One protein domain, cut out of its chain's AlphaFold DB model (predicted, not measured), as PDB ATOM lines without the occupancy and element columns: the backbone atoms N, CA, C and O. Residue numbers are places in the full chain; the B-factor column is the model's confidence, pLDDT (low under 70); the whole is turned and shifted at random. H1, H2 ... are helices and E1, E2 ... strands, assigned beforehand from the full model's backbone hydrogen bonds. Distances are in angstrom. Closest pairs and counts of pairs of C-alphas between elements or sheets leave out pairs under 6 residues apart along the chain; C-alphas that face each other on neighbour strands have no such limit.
ATOM      1  N   LEU A 124      34.507   1.902 -11.326       66.88
ATOM      2  CA  LEU A 124      33.137   1.717 -11.823       66.88
ATOM      3  C   LEU A 124      32.686   0.246 -11.801       66.88
ATOM      4  O   LEU A 124      31.549  -0.039 -11.430       66.88
ATOM      5  N   SER A 125      33.582  -0.692 -12.123       82.56
ATOM      6  CA  SER A 125      33.305  -2.132 -12.058       82.56
ATOM      7  C   SER A 125      33.142  -2.608 -10.614       82.56
ATOM      8  O   SER A 125      32.208  -3.347 -10.309       82.56
ATOM      9  N   LEU A 126      33.985  -2.127  -9.693       87.25
ATOM     10  CA  LEU A 126      33.854  -2.427  -8.261       87.25
ATOM     11  C   LEU A 126      32.569  -1.855  -7.659       87.25
ATOM     12  O   LEU A 126      31.894  -2.522  -6.875       87.25
ATOM     13  N   ASN A 127      32.176  -0.649  -8.073       86.88
ATOM     14  CA  ASN A 127      30.930  -0.030  -7.630       86.88
ATOM     15  C   ASN A 127      29.687  -0.822  -8.039       86.88
ATOM     16  O   ASN A 127      28.678  -0.752  -7.343       86.88
ATOM     17  N   SER A 128      29.762  -1.631  -9.102       87.56
ATOM     18  CA  SER A 128      28.662  -2.515  -9.494       87.56
ATOM     19  C   SER A 128      28.343  -3.586  -8.439       87.56
ATOM     20  O   SER A 128      27.276  -4.198  -8.501       87.56
ATOM     21  N   PHE A 129      29.245  -3.832  -7.482       92.56
ATOM     22  CA  PHE A 129      29.009  -4.747  -6.367       92.56
ATOM     23  C   PHE A 129      28.367  -4.073  -5.158       92.56
ATOM     24  O   PHE A 129      27.814  -4.779  -4.319       92.56
ATOM     25  N   LEU A 130      28.415  -2.742  -5.045       91.62
ATOM     26  CA  LEU A 130      27.920  -2.038  -3.862       91.62
ATOM     27  C   LEU A 130      26.448  -2.358  -3.602       91.62
ATOM     28  O   LEU A 130      25.612  -2.322  -4.500       91.62
ATOM     29  N   GLY A 131      26.146  -2.681  -2.347       86.94
ATOM     30  CA  GLY A 131      24.805  -3.056  -1.914       86.94
ATOM     31  C   GLY A 131      24.404  -4.501  -2.215       86.94
ATOM     32  O   GLY A 131      23.442  -4.960  -1.607       86.94
ATOM     33  N   LYS A 132      25.143  -5.237  -3.059       91.62
ATOM     34  CA  LYS A 132      24.837  -6.642  -3.361       91.62
ATOM     35  C   LYS A 132      25.159  -7.554  -2.185       91.62
ATOM     36  O   LYS A 132      26.203  -7.424  -1.538       91.62
ATOM     37  N   SER A 133      24.269  -8.507  -1.951       94.56
ATOM     38  CA  SER A 133      24.433  -9.623  -1.021       94.56
ATOM     39  C   SER A 133      25.193 -10.790  -1.662       94.56
ATOM     40  O   SER A 133      25.316 -10.880  -2.884       94.56
ATOM     41  N   MET A 134      25.654 -11.755  -0.857       94.69
ATOM     42  CA  MET A 134      26.261 -12.967  -1.427       94.69
ATOM     43  C   MET A 134      25.283 -13.844  -2.208       94.69
ATOM     44  O   MET A 134      25.733 -14.621  -3.044       94.69
ATOM     45  N   ALA A 135      23.972 -13.718  -1.988       92.12
ATOM     46  CA  ALA A 135      22.978 -14.448  -2.774       92.12
ATOM     47  C   ALA A 135      22.938 -13.961  -4.231       92.12
ATOM     48  O   ALA A 135      22.660 -14.742  -5.135       92.12
ATOM     49  N   GLU A 136      23.262 -12.687  -4.456       93.06
ATOM     50  CA  GLU A 136      23.347 -12.082  -5.787       93.06
ATOM     51  C   GLU A 136      24.720 -12.292  -6.439       93.06
ATOM     52  O   GLU A 136      24.833 -12.250  -7.661       93.06
ATOM     53  N   ILE A 137      25.767 -12.492  -5.632       94.75
ATOM     54  CA  ILE A 137      27.156 -12.608  -6.103       94.75
ATOM     55  C   ILE A 137      27.554 -14.066  -6.345       94.75
ATOM     56  O   ILE A 137      28.245 -14.344  -7.319       94.75
ATOM     57  N   CYS A 138      27.152 -14.993  -5.470       95.12
ATOM     58  CA  CYS A 138      27.550 -16.395  -5.546       95.12
ATOM     59  C   CYS A 138      26.511 -17.216  -6.328       95.12
ATOM     60  O   CYS A 138      25.498 -17.623  -5.750       95.12
ATOM     61  N   PRO A 139      26.762 -17.559  -7.607       91.69
ATOM     62  CA  PRO A 139      25.848 -18.390  -8.396       91.69
ATOM     63  C   PRO A 139      25.643 -19.789  -7.803       91.69
ATOM     64  O   PRO A 139      24.621 -20.430  -8.060       91.69
ATOM     65  N   SER A 140      26.588 -20.249  -6.978       90.00
ATOM     66  CA  SER A 140      26.501 -21.535  -6.290       90.00
ATOM     67  C   SER A 140      25.609 -21.535  -5.040       90.00
ATOM     68  O   SER A 140      25.389 -22.578  -4.422       90.00
ATOM     69  N   GLY A 141      25.080 -20.373  -4.647       87.69
ATOM     70  CA  GLY A 141      24.138 -20.242  -3.536       87.69
ATOM     71  C   GLY A 141      24.752 -20.440  -2.145       87.69
ATOM     72  O   GLY A 141      24.013 -20.637  -1.181       87.69
ATOM     73  N   TYR A 142      26.082 -20.385  -2.010       91.88
ATOM     74  CA  TYR A 142      26.760 -20.384  -0.709       91.88
ATOM     75  C   TYR A 142      26.653 -18.994  -0.054       91.88
ATOM     76  O   TYR A 142      27.614 -18.237   0.014       91.88
ATOM     77  N   ALA A 143      25.448 -18.623   0.377       90.06
ATOM     78  CA  ALA A 143      25.105 -17.239   0.721       90.06
ATOM     79  C   ALA A 143      24.501 -17.056   2.125       90.06
ATOM     80  O   ALA A 143      23.962 -15.996   2.425       90.06
ATOM     81  N   ASP A 144      24.577 -18.070   2.990       85.38
ATOM     82  CA  ASP A 144      24.040 -17.994   4.353       85.38
ATOM     83  C   ASP A 144      24.732 -16.882   5.154       85.38
ATOM     84  O   ASP A 144      25.947 -16.916   5.353       85.38
ATOM     85  N   THR A 145      23.950 -15.910   5.617       80.69
ATOM     86  CA  THR A 145      24.394 -14.683   6.293       80.69
ATOM     87  C   THR A 145      25.088 -14.911   7.638       80.69
ATOM     88  O   THR A 145      25.729 -13.998   8.149       80.69
ATOM     89  N   SER A 146      24.985 -16.107   8.224       76.81
ATOM     90  CA  SER A 146      25.733 -16.480   9.433       76.81
ATOM     91  C   SER A 146      27.216 -16.768   9.160       76.81
ATOM     92  O   SER A 146      28.033 -16.752  10.083       76.81
ATOM     93  N   ASN A 147      27.589 -16.995   7.896       80.81
ATOM     94  CA  ASN A 147      28.972 -17.223   7.494       80.81
ATOM     95  C   ASN A 147      29.728 -15.911   7.246       80.81
ATOM     96  O   ASN A 147      29.167 -14.886   6.866       80.81
ATOM     97  N   ASN A 148      31.053 -15.964   7.398       86.06
ATOM     98  CA  ASN A 148      31.929 -14.855   7.035       86.06
ATOM     99  C   ASN A 148      32.172 -14.828   5.519       86.06
ATOM    100  O   ASN A 148      32.860 -15.692   4.985       86.06
ATOM    101  N   HIS A 149      31.696 -13.781   4.847       93.06
ATOM    102  CA  HIS A 149      31.718 -13.668   3.382       93.06
ATOM    103  C   HIS A 149      32.751 -12.690   2.817       93.06
ATOM    104  O   HIS A 149      32.821 -12.501   1.608       93.06
ATOM    105  N   CYS A 150      33.588 -12.074   3.656       94.06
ATOM    106  CA  CYS A 150      34.603 -11.112   3.197       94.06
ATOM    107  C   CYS A 150      35.543 -11.681   2.118       94.06
ATOM    108  O   CYS A 150      35.661 -11.098   1.042       94.06
ATOM    109  N   ALA A 151      36.144 -12.848   2.368       96.31
ATOM    110  CA  ALA A 151      36.976 -13.543   1.385       96.31
ATOM    111  C   ALA A 151      36.159 -14.072   0.201       96.31
ATOM    112  O   ALA A 151      36.641 -14.026  -0.924       96.31
ATOM    113  N   HIS A 152      34.919 -14.502   0.447       97.00
ATOM    114  CA  HIS A 152      34.031 -15.035  -0.580       97.00
ATOM    115  C   HIS A 152      33.695 -13.988  -1.653       97.00
ATOM    116  O   HIS A 152      33.820 -14.257  -2.848       97.00
ATOM    117  N   PHE A 153      33.346 -12.773  -1.227       97.50
ATOM    118  CA  PHE A 153      33.146 -11.637  -2.123       97.50
ATOM    119  C   PHE A 153      34.409 -11.323  -2.931       97.50
ATOM    120  O   PHE A 153      34.339 -11.262  -4.155       97.50
ATOM    121  N   VAL A 154      35.556 -11.145  -2.264       97.25
ATOM    122  CA  VAL A 154      36.828 -10.823  -2.938       97.25
ATOM    123  C   VAL A 154      37.208 -11.917  -3.939       97.25
ATOM    124  O   VAL A 154      37.662 -11.604  -5.037       97.25
ATOM    125  N   GLY A 155      36.952 -13.181  -3.592       96.50
ATOM    126  CA  GLY A 155      37.130 -14.331  -4.469       96.50
ATOM    127  C   GLY A 155      36.333 -14.217  -5.764       96.50
ATOM    128  O   GLY A 155      36.913 -14.332  -6.833       96.50
ATOM    129  N   HIS A 156      35.036 -13.920  -5.686       95.38
ATOM    130  CA  HIS A 156      34.208 -13.751  -6.884       95.38
ATOM    131  C   HIS A 156      34.538 -12.483  -7.674       95.38
ATOM    132  O   HIS A 156      34.534 -12.501  -8.900       95.38
ATOM    133  N   ALA A 157      34.808 -11.374  -6.988       94.38
ATOM    134  CA  ALA A 157      35.056 -10.097  -7.645       94.38
ATOM    135  C   ALA A 157      36.371 -10.083  -8.439       94.38
ATOM    136  O   ALA A 157      36.469  -9.343  -9.412       94.38
ATOM    137  N   LEU A 158      37.368 -10.874  -8.032       93.81
ATOM    138  CA  LEU A 158      38.698 -10.904  -8.651       93.81
ATOM    139  C   LEU A 158      39.074 -12.258  -9.251       93.81
ATOM    140  O   LEU A 158      40.225 -12.428  -9.640       93.81
ATOM    141  N   ASP A 159      38.136 -13.200  -9.310       93.12
ATOM    142  CA  ASP A 159      38.361 -14.564  -9.800       93.12
ATOM    143  C   ASP A 159      39.502 -15.296  -9.063       93.12
ATOM    144  O   ASP A 159      40.423 -15.862  -9.645       93.12
ATOM    145  N   ILE A 160      39.489 -15.228  -7.727       94.94
ATOM    146  CA  ILE A 160      40.502 -15.873  -6.882       94.94
ATOM    147  C   ILE A 160      39.973 -17.223  -6.394       94.94
ATOM    148  O   ILE A 160      39.053 -17.286  -5.566       94.94
ATOM    149  N   THR A 161      40.636 -18.303  -6.813       94.88
ATOM    150  CA  THR A 161      40.305 -19.704  -6.489       94.88
ATOM    151  C   THR A 161      41.466 -20.445  -5.816       94.88
ATOM    152  O   THR A 161      42.046 -21.375  -6.372       94.88
ATOM    153  N   VAL A 162      41.817 -20.044  -4.598       93.75
ATOM    154  CA  VAL A 162      42.841 -20.688  -3.770       93.75
ATOM    155  C   VAL A 162      42.208 -21.345  -2.544       93.75
ATOM    156  O   VAL A 162      41.280 -20.809  -1.938       93.75
ATOM    157  N   GLY A 163      42.731 -22.510  -2.161       93.06
ATOM    158  CA  GLY A 163      42.308 -23.215  -0.951       93.06
ATOM    159  C   GLY A 163      40.834 -23.648  -0.961       93.06
ATOM    160  O   GLY A 163      40.343 -24.193  -1.950       93.06
ATOM    161  N   LEU A 164      40.136 -23.460   0.164       93.12
ATOM    162  CA  LEU A 164      38.728 -23.840   0.308       93.12
ATOM    163  C   LEU A 164      37.823 -22.880  -0.473       93.12
ATOM    164  O   LEU A 164      37.828 -21.674  -0.222       93.12
ATOM    165  N   THR A 165      36.971 -23.428  -1.344       95.69
ATOM    166  CA  THR A 165      36.062 -22.644  -2.193       95.69
ATOM    167  C   THR A 165      34.581 -22.883  -1.896       95.69
ATOM    168  O   THR A 165      34.202 -23.873  -1.265       95.69
ATOM    169  N   CYS A 166      33.713 -22.001  -2.405       92.75
ATOM    170  CA  CYS A 166      32.255 -22.162  -2.344       92.75
ATOM    171  C   CYS A 166      31.763 -23.467  -2.998       92.75
ATOM    172  O   CYS A 166      30.811 -24.075  -2.508       92.75
ATOM    173  N   HIS A 167      32.448 -23.974  -4.029       93.94
ATOM    174  CA  HIS A 167      32.181 -25.302  -4.595       93.94
ATOM    175  C   HIS A 167      32.513 -26.432  -3.614       93.94
ATOM    176  O   HIS A 167      31.783 -27.421  -3.546       93.94
ATOM    177  N   GLY A 168      33.575 -26.284  -2.819       90.81
ATOM    178  CA  GLY A 168      33.910 -27.223  -1.747       90.81
ATOM    179  C   GLY A 168      32.847 -27.284  -0.643       90.81
ATOM    180  O   GLY A 168      32.661 -28.333  -0.037       90.81
ATOM    181  N   MET A 169      32.104 -26.193  -0.437       90.56
ATOM    182  CA  MET A 169      31.044 -26.088   0.575       90.56
ATOM    183  C   MET A 169      29.638 -26.397   0.046       90.56
ATOM    184  O   MET A 169      28.668 -26.363   0.803       90.56
ATOM    185  N   THR A 170      29.500 -26.681  -1.250       86.81
ATOM    186  CA  THR A 170      28.206 -26.917  -1.899       86.81
ATOM    187  C   THR A 170      28.180 -28.255  -2.636       86.81
ATOM    188  O   THR A 170      29.176 -28.732  -3.187       86.81
ATOM    189  N   SER A 171      27.012 -28.898  -2.640       80.25
ATOM    190  CA  SER A 171      26.788 -30.170  -3.334       80.25
ATOM    191  C   SER A 171      26.711 -29.976  -4.852       80.25
ATOM    192  O   SER A 171      26.259 -28.933  -5.319       80.25
ATOM    193  N   GLY A 172      27.071 -31.002  -5.632       72.38
ATOM    194  CA  GLY A 172      27.277 -30.912  -7.088       72.38
ATOM    195  C   GLY A 172      26.171 -30.215  -7.895       72.38
ATOM    196  O   GLY A 172      26.481 -29.411  -8.762       72.38
ATOM    197  N   LYS A 173      24.887 -30.420  -7.564       75.62
ATOM    198  CA  LYS A 173      23.757 -29.758  -8.258       75.62
ATOM    199  C   LYS A 173      23.685 -28.236  -8.042       75.62
ATOM    200  O   LYS A 173      23.015 -27.545  -8.803       75.62
ATOM    201  N   LYS A 174      24.331 -27.723  -6.991       76.81
ATOM    202  CA  LYS A 174      24.402 -26.294  -6.664       76.81
ATOM    203  C   LYS A 174      25.672 -25.622  -7.191       76.81
ATOM    204  O   LYS A 174      25.706 -24.408  -7.171       76.81
ATOM    205  N   ARG A 175      26.673 -26.359  -7.691       84.69
ATOM    206  CA  ARG A 175      27.926 -25.788  -8.222       84.69
ATOM    207  C   ARG A 175      27.687 -25.165  -9.595       84.69
ATOM    208  O   ARG A 175      27.738 -25.854 -10.611       84.69
ATOM    209  N   LYS A 176      27.347 -23.881  -9.613       85.31
ATOM    210  CA  LYS A 176      27.101 -23.099 -10.828       85.31
ATOM    211  C   LYS A 176      28.111 -21.966 -10.905       85.31
ATOM    212  O   LYS A 176      28.387 -21.344  -9.883       85.31
ATOM    213  N   GLY A 177      28.554 -21.651 -12.121       86.94
ATOM    214  CA  GLY A 177      29.552 -20.611 -12.370       86.94
ATOM    215  C   GLY A 177      30.939 -20.984 -11.847       86.94
ATOM    216  O   GLY A 177      31.197 -22.146 -11.534       86.94
ATOM    217  N   GLU A 178      31.811 -19.983 -11.764       90.31
ATOM    218  CA  GLU A 178      33.164 -20.152 -11.239       90.31
ATOM    219  C   GLU A 178      33.176 -20.226  -9.711       90.31
ATOM    220  O   GLU A 178      32.370 -19.591  -9.018       90.31
ATOM    221  N   ALA A 179      34.104 -21.022  -9.180       93.38
ATOM    222  CA  ALA A 179      34.320 -21.123  -7.746       93.38
ATOM    223  C   ALA A 179      34.967 -19.838  -7.202       93.38
ATOM    224  O   ALA A 179      35.594 -19.084  -7.932       93.38
ATOM    225  N   ALA A 180      34.872 -19.610  -5.894       96.00
ATOM    226  CA  ALA A 180      35.558 -18.508  -5.227       96.00
ATOM    227  C   ALA A 180      36.110 -18.942  -3.871       96.00
ATOM    228  O   ALA A 180      35.483 -19.734  -3.158       96.00
ATOM    229  N   SER A 181      37.280 -18.411  -3.526       96.38
ATOM    230  CA  SER A 181      37.977 -18.655  -2.257       96.38
ATOM    231  C   SER A 181      37.165 -18.176  -1.055       96.38
ATOM    232  O   SER A 181      36.581 -17.100  -1.087       96.38
ATOM    233  N   LEU A 182      37.177 -18.931   0.045       94.19
ATOM    234  CA  LEU A 182      36.395 -18.620   1.251       94.19
ATOM    235  C   LEU A 182      37.231 -18.168   2.449       94.19
ATOM    236  O   LEU A 182      36.677 -17.742   3.464       94.19
ATOM    237  N   ARG A 183      38.561 -18.274   2.382       94.38
ATOM    238  CA  ARG A 183      39.428 -18.110   3.553       94.38
ATOM    239  C   ARG A 183      40.468 -17.019   3.361       94.38
ATOM    240  O   ARG A 183      41.376 -17.129   2.547       94.38
ATOM    241  N   VAL A 184      40.373 -15.994   4.209       96.31
ATOM    242  CA  VAL A 184      41.271 -14.827   4.221       96.31
ATOM    243  C   VAL A 184      42.741 -15.234   4.301       96.31
ATOM    244  O   VAL A 184      43.561 -14.697   3.567       96.31
ATOM    245  N   GLN A 185      43.080 -16.191   5.169       94.62
ATOM    246  CA  GLN A 185      44.468 -16.601   5.378       94.62
ATOM    247  C   GLN A 185      45.070 -17.351   4.188       94.62
ATOM    248  O   GLN A 185      46.272 -17.268   3.964       94.62
ATOM    249  N   GLU A 186      44.238 -18.064   3.430       95.50
ATOM    250  CA  GLU A 186      44.673 -18.794   2.237       95.50
ATOM    251  C   GLU A 186      44.921 -17.804   1.090       95.50
ATOM    252  O   GLU A 186      45.950 -17.892   0.427       95.50
ATOM    253  N   ILE A 187      44.060 -16.786   0.945       97.88
ATOM    254  CA  ILE A 187      44.275 -15.678   0.001       97.88
ATOM    255  C   ILE A 187      45.526 -14.870   0.376       97.88
ATOM    256  O   ILE A 187      46.357 -14.609  -0.488       97.88
ATOM    257  N   PHE A 188      45.703 -14.519   1.655       97.94
ATOM    258  CA  PHE A 188      46.885 -13.787   2.135       97.94
ATOM    259  C   PHE A 188      48.185 -14.532   1.816       97.94
ATOM    260  O   PHE A 188      49.142 -13.937   1.337       97.94
ATOM    261  N   ALA A 189      48.218 -15.847   2.051       95.62
ATOM    262  CA  ALA A 189      49.392 -16.672   1.773       95.62
ATOM    263  C   ALA A 189      49.687 -16.840   0.271       95.62
ATOM    264  O   ALA A 189      50.810 -17.208  -0.078       95.62
ATOM    265  N   ALA A 190      48.692 -16.597  -0.590       96.44
ATOM    266  CA  ALA A 190      48.815 -16.648  -2.044       96.44
ATOM    267  C   ALA A 190      49.259 -15.310  -2.665       96.44
ATOM    268  O   ALA A 190      49.627 -15.284  -3.839       96.44
ATOM    269  N   CYS A 191      49.243 -14.207  -1.908       96.81
ATOM    270  CA  CYS A 191      49.787 -12.925  -2.348       96.81
ATOM    271  C   CYS A 191      51.317 -13.029  -2.534       96.81
ATOM    272  O   CYS A 191      52.009 -13.379  -1.575       96.81
ATOM    273  N   PRO A 192      51.870 -12.694  -3.720       95.19
ATOM    274  CA  PRO A 192      53.317 -12.723  -3.956       95.19
ATOM    275  C   PRO A 192      54.118 -11.832  -3.004       95.19
ATOM    276  O   PRO A 192      55.194 -12.218  -2.552       95.19
ATOM    277  N   SER A 193      53.590 -10.653  -2.678       95.38
ATOM    278  CA  SER A 193      54.128  -9.791  -1.635       95.38
ATOM    279  C   SER A 193      53.018  -9.226  -0.759       95.38
ATOM    280  O   SER A 193      51.883  -9.007  -1.194       95.38
ATOM    281  N   VAL A 194      53.365  -9.012   0.507       96.69
ATOM    282  CA  VAL A 194      52.524  -8.387   1.524       96.69
ATOM    283  C   VAL A 194      53.384  -7.417   2.322       96.69
ATOM    284  O   VAL A 194      54.550  -7.699   2.592       96.69
ATOM    285  N   ALA A 195      52.816  -6.278   2.690       96.19
ATOM    286  CA  ALA A 195      53.463  -5.290   3.542       96.19
ATOM    287  C   ALA A 195      52.440  -4.688   4.502       96.19
ATOM    288  O   ALA A 195      51.249  -4.635   4.187       96.19
ATOM    289  N   GLU A 196      52.897  -4.221   5.660       95.81
ATOM    290  CA  GLU A 196      52.068  -3.373   6.510       95.81
ATOM    291  C   GLU A 196      51.713  -2.092   5.741       95.81
ATOM    292  O   GLU A 196      52.534  -1.542   5.005       95.81
ATOM    293  N   TYR A 197      50.454  -1.675   5.833       95.19
ATOM    294  CA  TYR A 197      49.959  -0.506   5.121       95.19
ATOM    295  C   TYR A 197      50.366   0.777   5.846       95.19
ATOM    296  O   TYR A 197      50.171   0.908   7.054       95.19
ATOM    297  N   ASP A 198      50.807   1.759   5.068       90.81
ATOM    298  CA  ASP A 198      50.971   3.145   5.490       90.81
ATOM    299  C   ASP A 198      50.350   4.098   4.451       90.81
ATOM    300  O   ASP A 198      50.030   3.708   3.323       90.81
ATOM    301  N   ASP A 199      50.182   5.369   4.817       84.06
ATOM    302  CA  ASP A 199      49.505   6.357   3.967       84.06
ATOM    303  C   ASP A 199      50.266   6.700   2.676       84.06
ATOM    304  O   ASP A 199      49.662   7.199   1.723       84.06
ATOM    305  N   THR A 200      51.557   6.364   2.566       87.69
ATOM    306  CA  THR A 200      52.296   6.498   1.297       87.69
ATOM    307  C   THR A 200      51.794   5.507   0.243       87.69
ATOM    308  O   THR A 200      52.012   5.688  -0.956       87.69
ATOM    309  N   MET A 201      51.059   4.473   0.665       89.44
ATOM    310  CA  MET A 201      50.470   3.464  -0.208       89.44
ATOM    311  C   MET A 201      49.078   3.832  -0.732       89.44
ATOM    312  O   MET A 201      48.483   3.024  -1.442       89.44
ATOM    313  N   VAL A 202      48.556   5.032  -0.449       81.12
ATOM    314  CA  VAL A 202      47.191   5.440  -0.837       81.12
ATOM    315  C   VAL A 202      46.915   5.305  -2.345       81.12
ATOM    316  O   VAL A 202      45.815   4.925  -2.738       81.12
ATOM    317  N   GLY A 203      47.918   5.545  -3.196       80.81
ATOM    318  CA  GLY A 203      47.823   5.406  -4.657       80.81
ATOM    319  C   GLY A 203      48.069   3.990  -5.194       80.81
ATOM    320  O   GLY A 203      48.120   3.797  -6.406       80.81
ATOM    321  N   LYS A 204      48.280   2.999  -4.320       89.50
ATOM    322  CA  LYS A 204      48.492   1.604  -4.723       89.50
ATOM    323  C   LYS A 204      47.159   0.874  -4.922       89.50
ATOM    324  O   LYS A 204      46.070   1.386  -4.660       89.50
ATOM    325  N   ARG A 205      47.272  -0.369  -5.388       91.06
ATOM    326  CA  ARG A 205      46.169  -1.314  -5.563       91.06
ATOM    327  C   ARG A 205      46.549  -2.684  -5.021       91.06
ATOM    328  O   ARG A 205      47.729  -3.034  -5.020       91.06
ATOM    329  N   GLY A 206      45.559  -3.460  -4.599       95.19
ATOM    330  CA  GLY A 206      45.775  -4.813  -4.101       95.19
ATOM    331  C   GLY A 206      44.644  -5.300  -3.208       95.19
ATOM    332  O   GLY A 206      43.492  -4.901  -3.361       95.19
ATOM    333  N   LEU A 207      44.988  -6.167  -2.266       97.50
ATOM    334  CA  LEU A 207      44.083  -6.704  -1.261       97.50
ATOM    335  C   LEU A 207      44.438  -6.113   0.096       97.50
ATOM    336  O   LEU A 207      45.578  -6.220   0.543       97.50
ATOM    337  N   MET A 208      43.461  -5.489   0.743       97.25
ATOM    338  CA  MET A 208      43.617  -4.961   2.089       97.25
ATOM    339  C   MET A 208      43.182  -6.008   3.100       97.25
ATOM    340  O   MET A 208      42.046  -6.475   3.052       97.25
ATOM    341  N   PHE A 209      44.053  -6.333   4.043       97.44
ATOM    342  CA  PHE A 209      43.810  -7.302   5.100       97.44
ATOM    343  C   PHE A 209      43.838  -6.618   6.454       97.44
ATOM    344  O   PHE A 209      44.708  -5.794   6.724       97.44
ATOM    345  N   VAL A 210      42.911  -6.998   7.326       94.81
ATOM    346  CA  VAL A 210      42.822  -6.454   8.681       94.81
ATOM    347  C   VAL A 210      42.590  -7.560   9.695       94.81
ATOM    348  O   VAL A 210      41.776  -8.467   9.495       94.81
ATOM    349  N   SER A 211      43.341  -7.486  10.789       93.50
ATOM    350  CA  SER A 211      43.278  -8.396  11.931       93.50
ATOM    351  C   SER A 211      44.112  -7.820  13.083       93.50
ATOM    352  O   SER A 211      44.830  -6.839  12.895       93.50
ATOM    353  N   ALA A 212      44.072  -8.435  14.268       91.56
ATOM    354  CA  ALA A 212      44.990  -8.076  15.342       91.56
ATOM    355  C   ALA A 212      46.470  -8.244  14.934       91.56
ATOM    356  O   ALA A 212      46.781  -9.237  14.266       91.56
ATOM    357  N   PRO A 213      47.383  -7.340  15.358       92.25
ATOM    358  CA  PRO A 213      48.806  -7.401  15.016       92.25
ATOM    359  C   PRO A 213      49.445  -8.762  15.304       92.25
ATOM    360  O   PRO A 213      50.145  -9.310  14.462       92.25
ATOM    361  N   SER A 214      49.117  -9.373  16.448       90.62
ATOM    362  CA  SER A 214      49.635 -10.687  16.870       90.62
ATOM    363  C   SER A 214      49.224 -11.861  15.970       90.62
ATOM    364  O   SER A 214      49.776 -12.962  16.082       90.62
ATOM    365  N   ASN A 215      48.255 -11.655  15.076       93.88
ATOM    366  CA  ASN A 215      47.855 -12.659  14.098       93.88
ATOM    367  C   ASN A 215      48.726 -12.633  12.843       93.88
ATOM    368  O   ASN A 215      48.705 -13.623  12.117       93.88
ATOM    369  N   PHE A 216      49.473 -11.557  12.588       93.88
ATOM    370  CA  PHE A 216      50.462 -11.506  11.517       93.88
ATOM    371  C   PHE A 216      51.784 -12.058  12.052       93.88
ATOM    372  O   PHE A 216      52.355 -11.533  13.004       93.88
ATOM    373  N   VAL A 217      52.242 -13.167  11.478       94.00
ATOM    374  CA  VAL A 217      53.433 -13.886  11.937       94.00
ATOM    375  C   VAL A 217      54.438 -13.935  10.805       94.00
ATOM    376  O   VAL A 217      54.154 -14.498   9.745       94.00
ATOM    377  N   THR A 218      55.615 -13.365  11.048       93.56
ATOM    378  CA  THR A 218      56.747 -13.411  10.123       93.56
ATOM    379  C   THR A 218      57.727 -14.484  10.570       93.56
ATOM    380  O   THR A 218      58.194 -14.488  11.708       93.56
ATOM    381  N   THR A 219      58.046 -15.418   9.681       91.50
ATOM    382  CA  THR A 219      59.032 -16.474   9.927       91.50
ATOM    383  C   THR A 219      59.823 -16.705   8.648       91.50
ATOM    384  O   THR A 219      59.236 -16.874   7.582       91.50
ATOM    385  N   GLY A 220      61.157 -16.650   8.733       90.38
ATOM    386  CA  GLY A 220      62.029 -16.818   7.563       90.38
ATOM    387  C   GLY A 220      61.769 -15.802   6.443       90.38
ATOM    388  O   GLY A 220      61.802 -16.164   5.275       90.38
ATOM    389  N   GLY A 221      61.422 -14.555   6.787       87.94
ATOM    390  CA  GLY A 221      61.120 -13.496   5.813       87.94
ATOM    391  C   GLY A 221      59.741 -13.588   5.144       87.94
ATOM    392  O   GLY A 221      59.383 -12.695   4.384       87.94
ATOM    393  N   LYS A 222      58.937 -14.617   5.442       90.62
ATOM    394  CA  LYS A 222      57.559 -14.745   4.956       90.62
ATOM    395  C   LYS A 222      56.571 -14.374   6.055       90.62
ATOM    396  O   LYS A 222      56.599 -14.965   7.136       90.62
ATOM    397  N   THR A 223      55.669 -13.441   5.769       95.62
ATOM    398  CA  THR A 223      54.541 -13.136   6.656       95.62
ATOM    399  C   THR A 223      53.334 -13.994   6.300       95.62
ATOM    400  O   THR A 223      53.022 -14.220   5.134       95.62
ATOM    401  N   THR A 224      52.632 -14.470   7.324       93.50
ATOM    402  CA  THR A 224      51.347 -15.168   7.220       93.50
ATOM    403  C   THR A 224      50.356 -14.571   8.210       93.50
ATOM    404  O   THR A 224      50.754 -13.901   9.162       93.50
ATOM    405  N   ILE A 225      49.063 -14.827   8.014       94.31
ATOM    406  CA  ILE A 225      48.017 -14.469   8.976       94.31
ATOM    407  C   ILE A 225      47.416 -15.737   9.594       94.31
ATOM    408  O   ILE A 225      47.076 -16.689   8.890       94.31
ATOM    409  N   ARG A 226      47.267 -15.766  10.923       91.12
ATOM    410  CA  ARG A 226      46.688 -16.908  11.648       91.12
ATOM    411  C   ARG A 226      45.246 -17.185  11.216       91.12
ATOM    412  O   ARG A 226      44.467 -16.278  10.913       91.12
ATOM    413  N   ASN A 227      44.840 -18.454  11.274       89.12
ATOM    414  CA  ASN A 227      43.445 -18.832  11.062       89.12
ATOM    415  C   ASN A 227      42.586 -18.525  12.303       89.12
ATOM    416  O   ASN A 227      42.313 -19.403  13.112       89.12
ATOM    417  N   VAL A 228      42.152 -17.272  12.438       84.81
ATOM    418  CA  VAL A 228      41.274 -16.808  13.530       84.81
ATOM    419  C   VAL A 228      39.948 -16.256  12.997       84.81
ATOM    420  O   VAL A 228      39.922 -15.801  11.858       84.81
ATOM    421  N   PRO A 229      38.843 -16.236  13.761       75.81
ATOM    422  CA  PRO A 229      37.575 -15.684  13.268       75.81
ATOM    423  C   PRO A 229      37.632 -14.185  12.930       75.81
ATOM    424  O   PRO A 229      37.017 -13.748  11.963       75.81
ATOM    425  N   LYS A 230      38.396 -13.399  13.700       84.75
ATOM    426  CA  LYS A 230      38.467 -11.931  13.595       84.75
ATOM    427  C   LYS A 230      39.496 -11.449  12.561       84.75
ATOM    428  O   LYS A 230      40.442 -10.736  12.900       84.75
ATOM    429  N   LYS A 231      39.326 -11.869  11.309       90.44
ATOM    430  CA  LYS A 231      40.153 -11.432  10.176       90.44
ATOM    431  C   LYS A 231      39.291 -11.136   8.962       90.44
ATOM    432  O   LYS A 231      38.357 -11.884   8.672       90.44
ATOM    433  N   HIS A 232      39.625 -10.068   8.250       94.31
ATOM    434  CA  HIS A 232      38.846  -9.597   7.112       94.31
ATOM    435  C   HIS A 232      39.736  -9.142   5.963       94.31
ATOM    436  O   HIS A 232      40.935  -8.913   6.126       94.31
ATOM    437  N   ILE A 233      39.116  -9.046   4.793       97.62
ATOM    438  CA  ILE A 233      39.757  -8.707   3.532       97.62
ATOM    439  C   ILE A 233      38.832  -7.816   2.702       97.62
ATOM    440  O   ILE A 233      37.609  -7.979   2.743       97.62
ATOM    441  N   GLY A 234      39.427  -6.893   1.956       97.19
ATOM    442  CA  GLY A 234      38.770  -6.076   0.946       97.19
ATOM    443  C   GLY A 234      39.676  -5.829  -0.259       97.19
ATOM    444  O   GLY A 234      40.876  -6.093  -0.221       97.19
ATOM    445  N   ILE A 235      39.094  -5.315  -1.334       96.88
ATOM    446  CA  ILE A 235      39.793  -4.910  -2.553       96.88
ATOM    447  C   ILE A 235      40.186  -3.449  -2.395       96.88
ATOM    448  O   ILE A 235      39.314  -2.613  -2.169       96.88
ATOM    449  N   PHE A 236      41.473  -3.142  -2.504       95.12
ATOM    450  CA  PHE A 236      42.005  -1.793  -2.370       95.12
ATOM    451  C   PHE A 236      42.358  -1.194  -3.725       95.12
ATOM    452  O   PHE A 236      43.119  -1.785  -4.494       95.12
ATOM    453  N   LEU A 237      41.839   0.001  -3.984       90.38
ATOM    454  CA  LEU A 237      42.154   0.794  -5.164       90.38
ATOM    455  C   LEU A 237      42.073   2.282  -4.806       90.38
ATOM    456  O   LEU A 237      41.007   2.761  -4.417       90.38
ATOM    457  N   ASN A 238      43.181   3.007  -4.970       85.56
ATOM    458  CA  ASN A 238      43.254   4.471  -4.868       85.56
ATOM    459  C   ASN A 238      42.572   5.026  -3.600       85.56
ATOM    460  O   ASN A 238      41.599   5.779  -3.668       85.56
ATOM    461  N   GLY A 239      43.042   4.595  -2.427       86.88
ATOM    462  CA  GLY A 239      42.558   5.078  -1.129       86.88
ATOM    463  C   GLY A 239      41.180   4.555  -0.720       86.88
ATOM    464  O   GLY A 239      40.651   4.967   0.309       86.88
ATOM    465  N   THR A 240      40.598   3.642  -1.498       91.19
ATOM    466  CA  THR A 240      39.256   3.105  -1.274       91.19
ATOM    467  C   THR A 240      39.309   1.582  -1.152       91.19
ATOM    468  O   THR A 240      39.999   0.912  -1.919       91.19
ATOM    469  N   VAL A 241      38.588   1.028  -0.180       95.69
ATOM    470  CA  VAL A 241      38.459  -0.406   0.091       95.69
ATOM    471  C   VAL A 241      37.021  -0.833  -0.181       95.69
ATOM    472  O   VAL A 241      36.100  -0.306   0.437       95.69
ATOM    473  N   TRP A 242      36.812  -1.807  -1.065       96.31
ATOM    474  CA  TRP A 242      35.533  -2.503  -1.234       96.31
ATOM    475  C   TRP A 242      35.583  -3.804  -0.452       96.31
ATOM    476  O   TRP A 242      36.481  -4.618  -0.659       96.31
ATOM    477  N   HIS A 243      34.626  -4.032   0.437       96.25
ATOM    478  CA  HIS A 243      34.593  -5.255   1.231       96.25
ATOM    479  C   HIS A 243      33.160  -5.684   1.523       96.25
ATOM    480  O   HIS A 243      32.231  -4.878   1.519       96.25
ATOM    481  N   TYR A 244      32.982  -6.970   1.818       95.38
ATOM    482  CA  TYR A 244      31.708  -7.458   2.323       95.38
ATOM    483  C   TYR A 244      31.599  -7.172   3.821       95.38
ATOM    484  O   TYR A 244      32.491  -7.526   4.601       95.38
ATOM    485  N   SER A 245      30.506  -6.539   4.232       90.94
ATOM    486  CA  SER A 245      30.177  -6.330   5.637       90.94
ATOM    487  C   SER A 245      29.194  -7.410   6.080       90.94
ATOM    488  O   SER A 245      28.034  -7.400   5.674       90.94
ATOM    489  N   ASN A 246      29.651  -8.350   6.916       82.88
ATOM    490  CA  ASN A 246      28.800  -9.444   7.407       82.88
ATOM    491  C   ASN A 246      27.626  -8.923   8.246       82.88
ATOM    492  O   ASN A 246      26.516  -9.415   8.113       82.88
ATOM    493  N   SER A 247      27.828  -7.880   9.057       84.19
ATOM    494  CA  SER A 247      26.746  -7.288   9.856       84.19
ATOM    495  C   SER A 247      25.673  -6.609   9.004       84.19
ATOM    496  O   SER A 247      24.523  -6.520   9.426       84.19
ATOM    497  N   ARG A 248      26.030  -6.141   7.801       81.56
ATOM    498  CA  ARG A 248      25.104  -5.492   6.860       81.56
ATOM    499  C   ARG A 248      24.634  -6.411   5.732       81.56
ATOM    500  O   ARG A 248      23.796  -5.990   4.941       81.56
ATOM    501  N   ASN A 249      25.184  -7.622   5.636       86.75
ATOM    502  CA  ASN A 249      24.927  -8.603   4.578       86.75
ATOM    503  C   ASN A 249      25.046  -8.050   3.150       86.75
ATOM    504  O   ASN A 249      24.273  -8.419   2.266       86.75
ATOM    505  N   LYS A 250      26.012  -7.154   2.924       92.00
ATOM    506  CA  LYS A 250      26.228  -6.525   1.619       92.00
ATOM    507  C   LYS A 250      27.653  -6.025   1.434       92.00
ATOM    508  O   LYS A 250      28.377  -5.795   2.408       92.00
ATOM    509  N   VAL A 251      28.037  -5.804   0.181       92.25
ATOM    510  CA  VAL A 251      29.276  -5.099  -0.162       92.25
ATOM    511  C   VAL A 251      29.128  -3.607   0.132       92.25
ATOM    512  O   VAL A 251      28.134  -2.977  -0.234       92.25
ATOM    513  N   VAL A 252      30.139  -3.042   0.784       90.56
ATOM    514  CA  VAL A 252      30.249  -1.620   1.123       90.56
ATOM    515  C   VAL A 252      31.631  -1.099   0.733       90.56
ATOM    516  O   VAL A 252      32.508  -1.868   0.327       90.56
ATOM    517  N   THR A 253      31.827   0.212   0.863       92.38
ATOM    518  CA  THR A 253      33.122   0.849   0.640       92.38
ATOM    519  C   THR A 253      33.531   1.747   1.802       92.38
ATOM    520  O   THR A 253      32.670   2.309   2.479       92.38
ATOM    521  N   GLN A 254      34.838   1.827   2.051       89.56
ATOM    522  CA  GLN A 254      35.465   2.548   3.157       89.56
ATOM    523  C   GLN A 254      36.878   3.009   2.776       89.56
ATOM    524  O   GLN A 254      37.522   2.413   1.918       89.56
ATOM    525  N   THR A 255      37.408   4.026   3.449       91.56
ATOM    526  CA  THR A 255      38.851   4.328   3.438       91.56
ATOM    527  C   THR A 255      39.632   3.298   4.275       91.56
ATOM    528  O   THR A 255      39.043   2.651   5.144       91.56
ATOM    529  N   PRO A 256      40.962   3.155   4.109       90.31
ATOM    530  CA  PRO A 256      41.800   2.328   4.988       90.31
ATOM    531  C   PRO A 256      41.597   2.617   6.483       90.31
ATOM    532  O   PRO A 256      41.439   1.697   7.287       90.31
ATOM    533  N   ALA A 257      41.507   3.901   6.848       87.75
ATOM    534  CA  ALA A 257      41.287   4.346   8.222       87.75
ATOM    535  C   ALA A 257      39.901   3.966   8.775       87.75
ATOM    536  O   ALA A 257      39.753   3.772   9.985       87.75
ATOM    537  N   GLN A 258      38.888   3.857   7.913       84.12
ATOM    538  CA  GLN A 258      37.557   3.359   8.271       84.12
ATOM    539  C   GLN A 258      37.549   1.826   8.347       84.12
ATOM    540  O   GLN A 258      37.050   1.261   9.319       84.12
ATOM    541  N   PHE A 259      38.175   1.158   7.379       88.56
ATOM    542  CA  PHE A 259      38.233  -0.298   7.283       88.56
ATOM    543  C   PHE A 259      38.941  -0.941   8.480       88.56
ATOM    544  O   PHE A 259      38.432  -1.901   9.059       88.56
ATOM    545  N   ILE A 260      40.053  -0.358   8.942       85.31
ATOM    546  CA  ILE A 260      40.769  -0.841  10.134       85.31
ATOM    547  C   ILE A 260      39.931  -0.724  11.424       85.31
ATOM    548  O   ILE A 260      40.110  -1.504  12.362       85.31
ATOM    549  N   LYS A 261      38.989   0.228  11.477       78.94
ATOM    550  CA  LYS A 261      38.126   0.497  12.641       78.94
ATOM    551  C   LYS A 261      36.775  -0.207  12.573       78.94
ATOM    552  O   LYS A 261      36.113  -0.327  13.600       78.94
ATOM    553  N   HIS A 262      36.374  -0.686  11.396       70.00
ATOM    554  CA  HIS A 262      35.095  -1.366  11.189       70.00
ATOM    555  C   HIS A 262      34.946  -2.624  12.063       70.00
ATOM    556  O   HIS A 262      33.833  -3.038  12.381       70.00
ATOM    557  N   TYR A 263      36.067  -3.199  12.506       69.88
ATOM    558  CA  TYR A 263      36.125  -4.417  13.309       69.88
ATOM    559  C   TYR A 263      36.465  -4.095  14.768       69.88
ATOM    560  O   TYR A 263      37.622  -4.160  15.187       69.88
ATOM    561  N   SER A 264      35.439  -3.720  15.540       60.12
ATOM    562  CA  SER A 264      35.550  -3.399  16.969       60.12
ATOM    563  C   SER A 264      35.953  -4.610  17.822       60.12
ATOM    564  O   SER A 264      35.611  -5.749  17.506       60.12
ATOM    565  N   GLY A 265      36.607  -4.364  18.961       62.44
ATOM    566  CA  GLY A 265      36.922  -5.411  19.944       62.44
ATOM    567  C   GLY A 265      38.263  -6.122  19.729       62.44
ATOM    568  O   GLY A 265      38.434  -7.243  20.214       62.44
ATOM    569  N   GLN A 266      39.185  -5.496  18.987       65.06
ATOM    570  CA  GLN A 266      40.622  -5.783  18.996       65.06
ATOM    571  C   GLN A 266      41.410  -4.565  18.475       65.06
ATOM    572  O   GLN A 266      40.889  -3.792  17.672       65.06
ATOM    573  N   THR A 267      42.661  -4.396  18.912       72.50
ATOM    574  CA  THR A 267      43.620  -3.518  18.216       72.50
ATOM    575  C   THR A 267      43.930  -4.164  16.878       72.50
ATOM    576  O   THR A 267      44.252  -5.346  16.868       72.50
ATOM    577  N   ASN A 268      43.823  -3.427  15.777       86.38
ATOM    578  CA  ASN A 268      44.008  -3.951  14.426       86.38
ATOM    579  C   ASN A 268      45.292  -3.405  13.793       86.38
ATOM    580  O   ASN A 268      45.646  -2.252  14.020       86.38
ATOM    581  N   ALA A 269      45.933  -4.229  12.968       91.06
ATOM    582  CA  ALA A 269      46.914  -3.821  11.970       91.06
ATOM    583  C   ALA A 269      46.309  -3.979  10.572       91.06
ATOM    584  O   ALA A 269      45.387  -4.781  10.366       91.06
ATOM    585  N   LEU A 270      46.843  -3.218   9.622       94.62
ATOM    586  CA  LEU A 270      46.398  -3.206   8.239       94.62
ATOM    587  C   LEU A 270      47.549  -3.628   7.331       94.62
ATOM    588  O   LEU A 270      48.656  -3.120   7.467       94.62
ATOM    589  N   TRP A 271      47.298  -4.566   6.426       97.25
ATOM    590  CA  TRP A 271      48.302  -5.091   5.507       97.25
ATOM    591  C   TRP A 271      47.797  -5.001   4.074       97.25
ATOM    592  O   TRP A 271      46.651  -5.349   3.795       97.25
ATOM    593  N   LEU A 272      48.663  -4.571   3.163       97.50
ATOM    594  CA  LEU A 272      48.407  -4.553   1.732       97.50
ATOM    595  C   LEU A 272      49.142  -5.722   1.074       97.50
ATOM    596  O   LEU A 272      50.369  -5.804   1.127       97.50
ATOM    597  N   GLY A 273      48.391  -6.617   0.437       97.06
ATOM    598  CA  GLY A 273      48.927  -7.685  -0.402       97.06
ATOM    599  C   GLY A 273      48.760  -7.390  -1.887       97.06
ATOM    600  O   GLY A 273      47.732  -6.862  -2.315       97.06
ATOM    601  N   THR A 274      49.745  -7.769  -2.696       95.56
ATOM    602  CA  THR A 274      49.570  -7.833  -4.153       95.56
ATOM    603  C   THR A 274      48.576  -8.927  -4.522       95.56
ATOM    604  O   THR A 274      48.405  -9.894  -3.781       95.56
TER     605      THR A 274
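This is residues 124 to 274 of the 285 residues of an uncharacterized protein of Blastopirellula marina (UniProt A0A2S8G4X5). Picture a strongly twisted sheet of six strands running through the body, with H3 and H4 packed over one face and the short H5 over the opposite face. The small hairpin of E3 and E4 sits beside H4, and the long unnamed stretch of residues 159 to 183 loops out as far as 27 A from the mean of the C-alphas. You are reading 151 printed residues with five named helices and eight named strands, in the order H1 H2 H3 H4 E1 E2 E3 E4 E5 E6 E7 H5 E8; the sheet order is E1 E8 E2 E5 E6 E7, all antiparallel. The class is mixed, helices and strands, with 69 residues, under half, in named elements. The whole is compact, with a radius of gyration of the C-alphas of 14.7 A and spans of 44 by 34 by 28 A.

Start at H1, residues 124 to 127, and H2, residues 134 to 137; each only grazes the six-strand sheet. Next, H3, residues 150 to 158, lies at a height of 7.7 A over E5, residues 231 to 237, and E6, residues 240 to 245, along the strands at 5 degrees to E5 on the local plane. H2 and H3 only just touch, with 3 pairs of C-alphas within 8 A, the closest those of Met 134 and Phe 153, 7.0 A apart. On the same face, H4, residues 184 to 190, only just touches H3, also with 3 pairs, the closest C-alphas being those of Ala 151 and Val 184, 5.3 A apart; they run the same way at a steep tilt of 44 degrees. The O i to N i+4 pairs of H3 and H4 are all within hydrogen-bond range; H1 and H2 are too short for such a pair. After H4 come E1, residues 194 to 196, and E2, residues 205 to 211; E2 and E5 are antiparallel neighbours, with N 208 and O 234 within hydrogen-bond range at 2.8 A. E3, residues 216 to 219, and E4, residues 222 to 225, form a hairpin, with N 217 and O 224 2.8 A apart; the closest C-alphas of H4 and E4 are those of Gln 185 and Ile 225, 5.5 A. E5, E6 and E7, residues 250 to 254, make a meander, each strand the antiparallel neighbour of the one before; look at N 235 and O 242, 2.8 A, and N 241 and O 254, 2.7 A. H5, residues 256 to 259, also too short for an O i to N i+4 pair, lies over E5 at a height of 7.3 A, on the opposite face from H3. E8, residues 269 to 273, has N 272 and O 195 of E1 at 2.8 A and N 271 and O 209 of E2 at 2.9 A.

Find C-alpha 124 at (33.137, 1.717, -11.823), where H1 begins. H3 starts at C-alpha 150, (34.603, -11.112, 3.197), and runs 12.5 A. E5 is 19.7 A long, E2 19.1 A, E6 14.8 A. E8 ends at C-alpha 273, (48.927, -7.685, -0.402).

The C-alphas farthest apart are those of Lys 173 and Thr 200, 47.1 A. The printed part has no cut; the links H2 to H3 and H3 to H4 are long. Mean pLDDT of the printed part is 90.0; residue 124 and residues 263 to 266 are under 70.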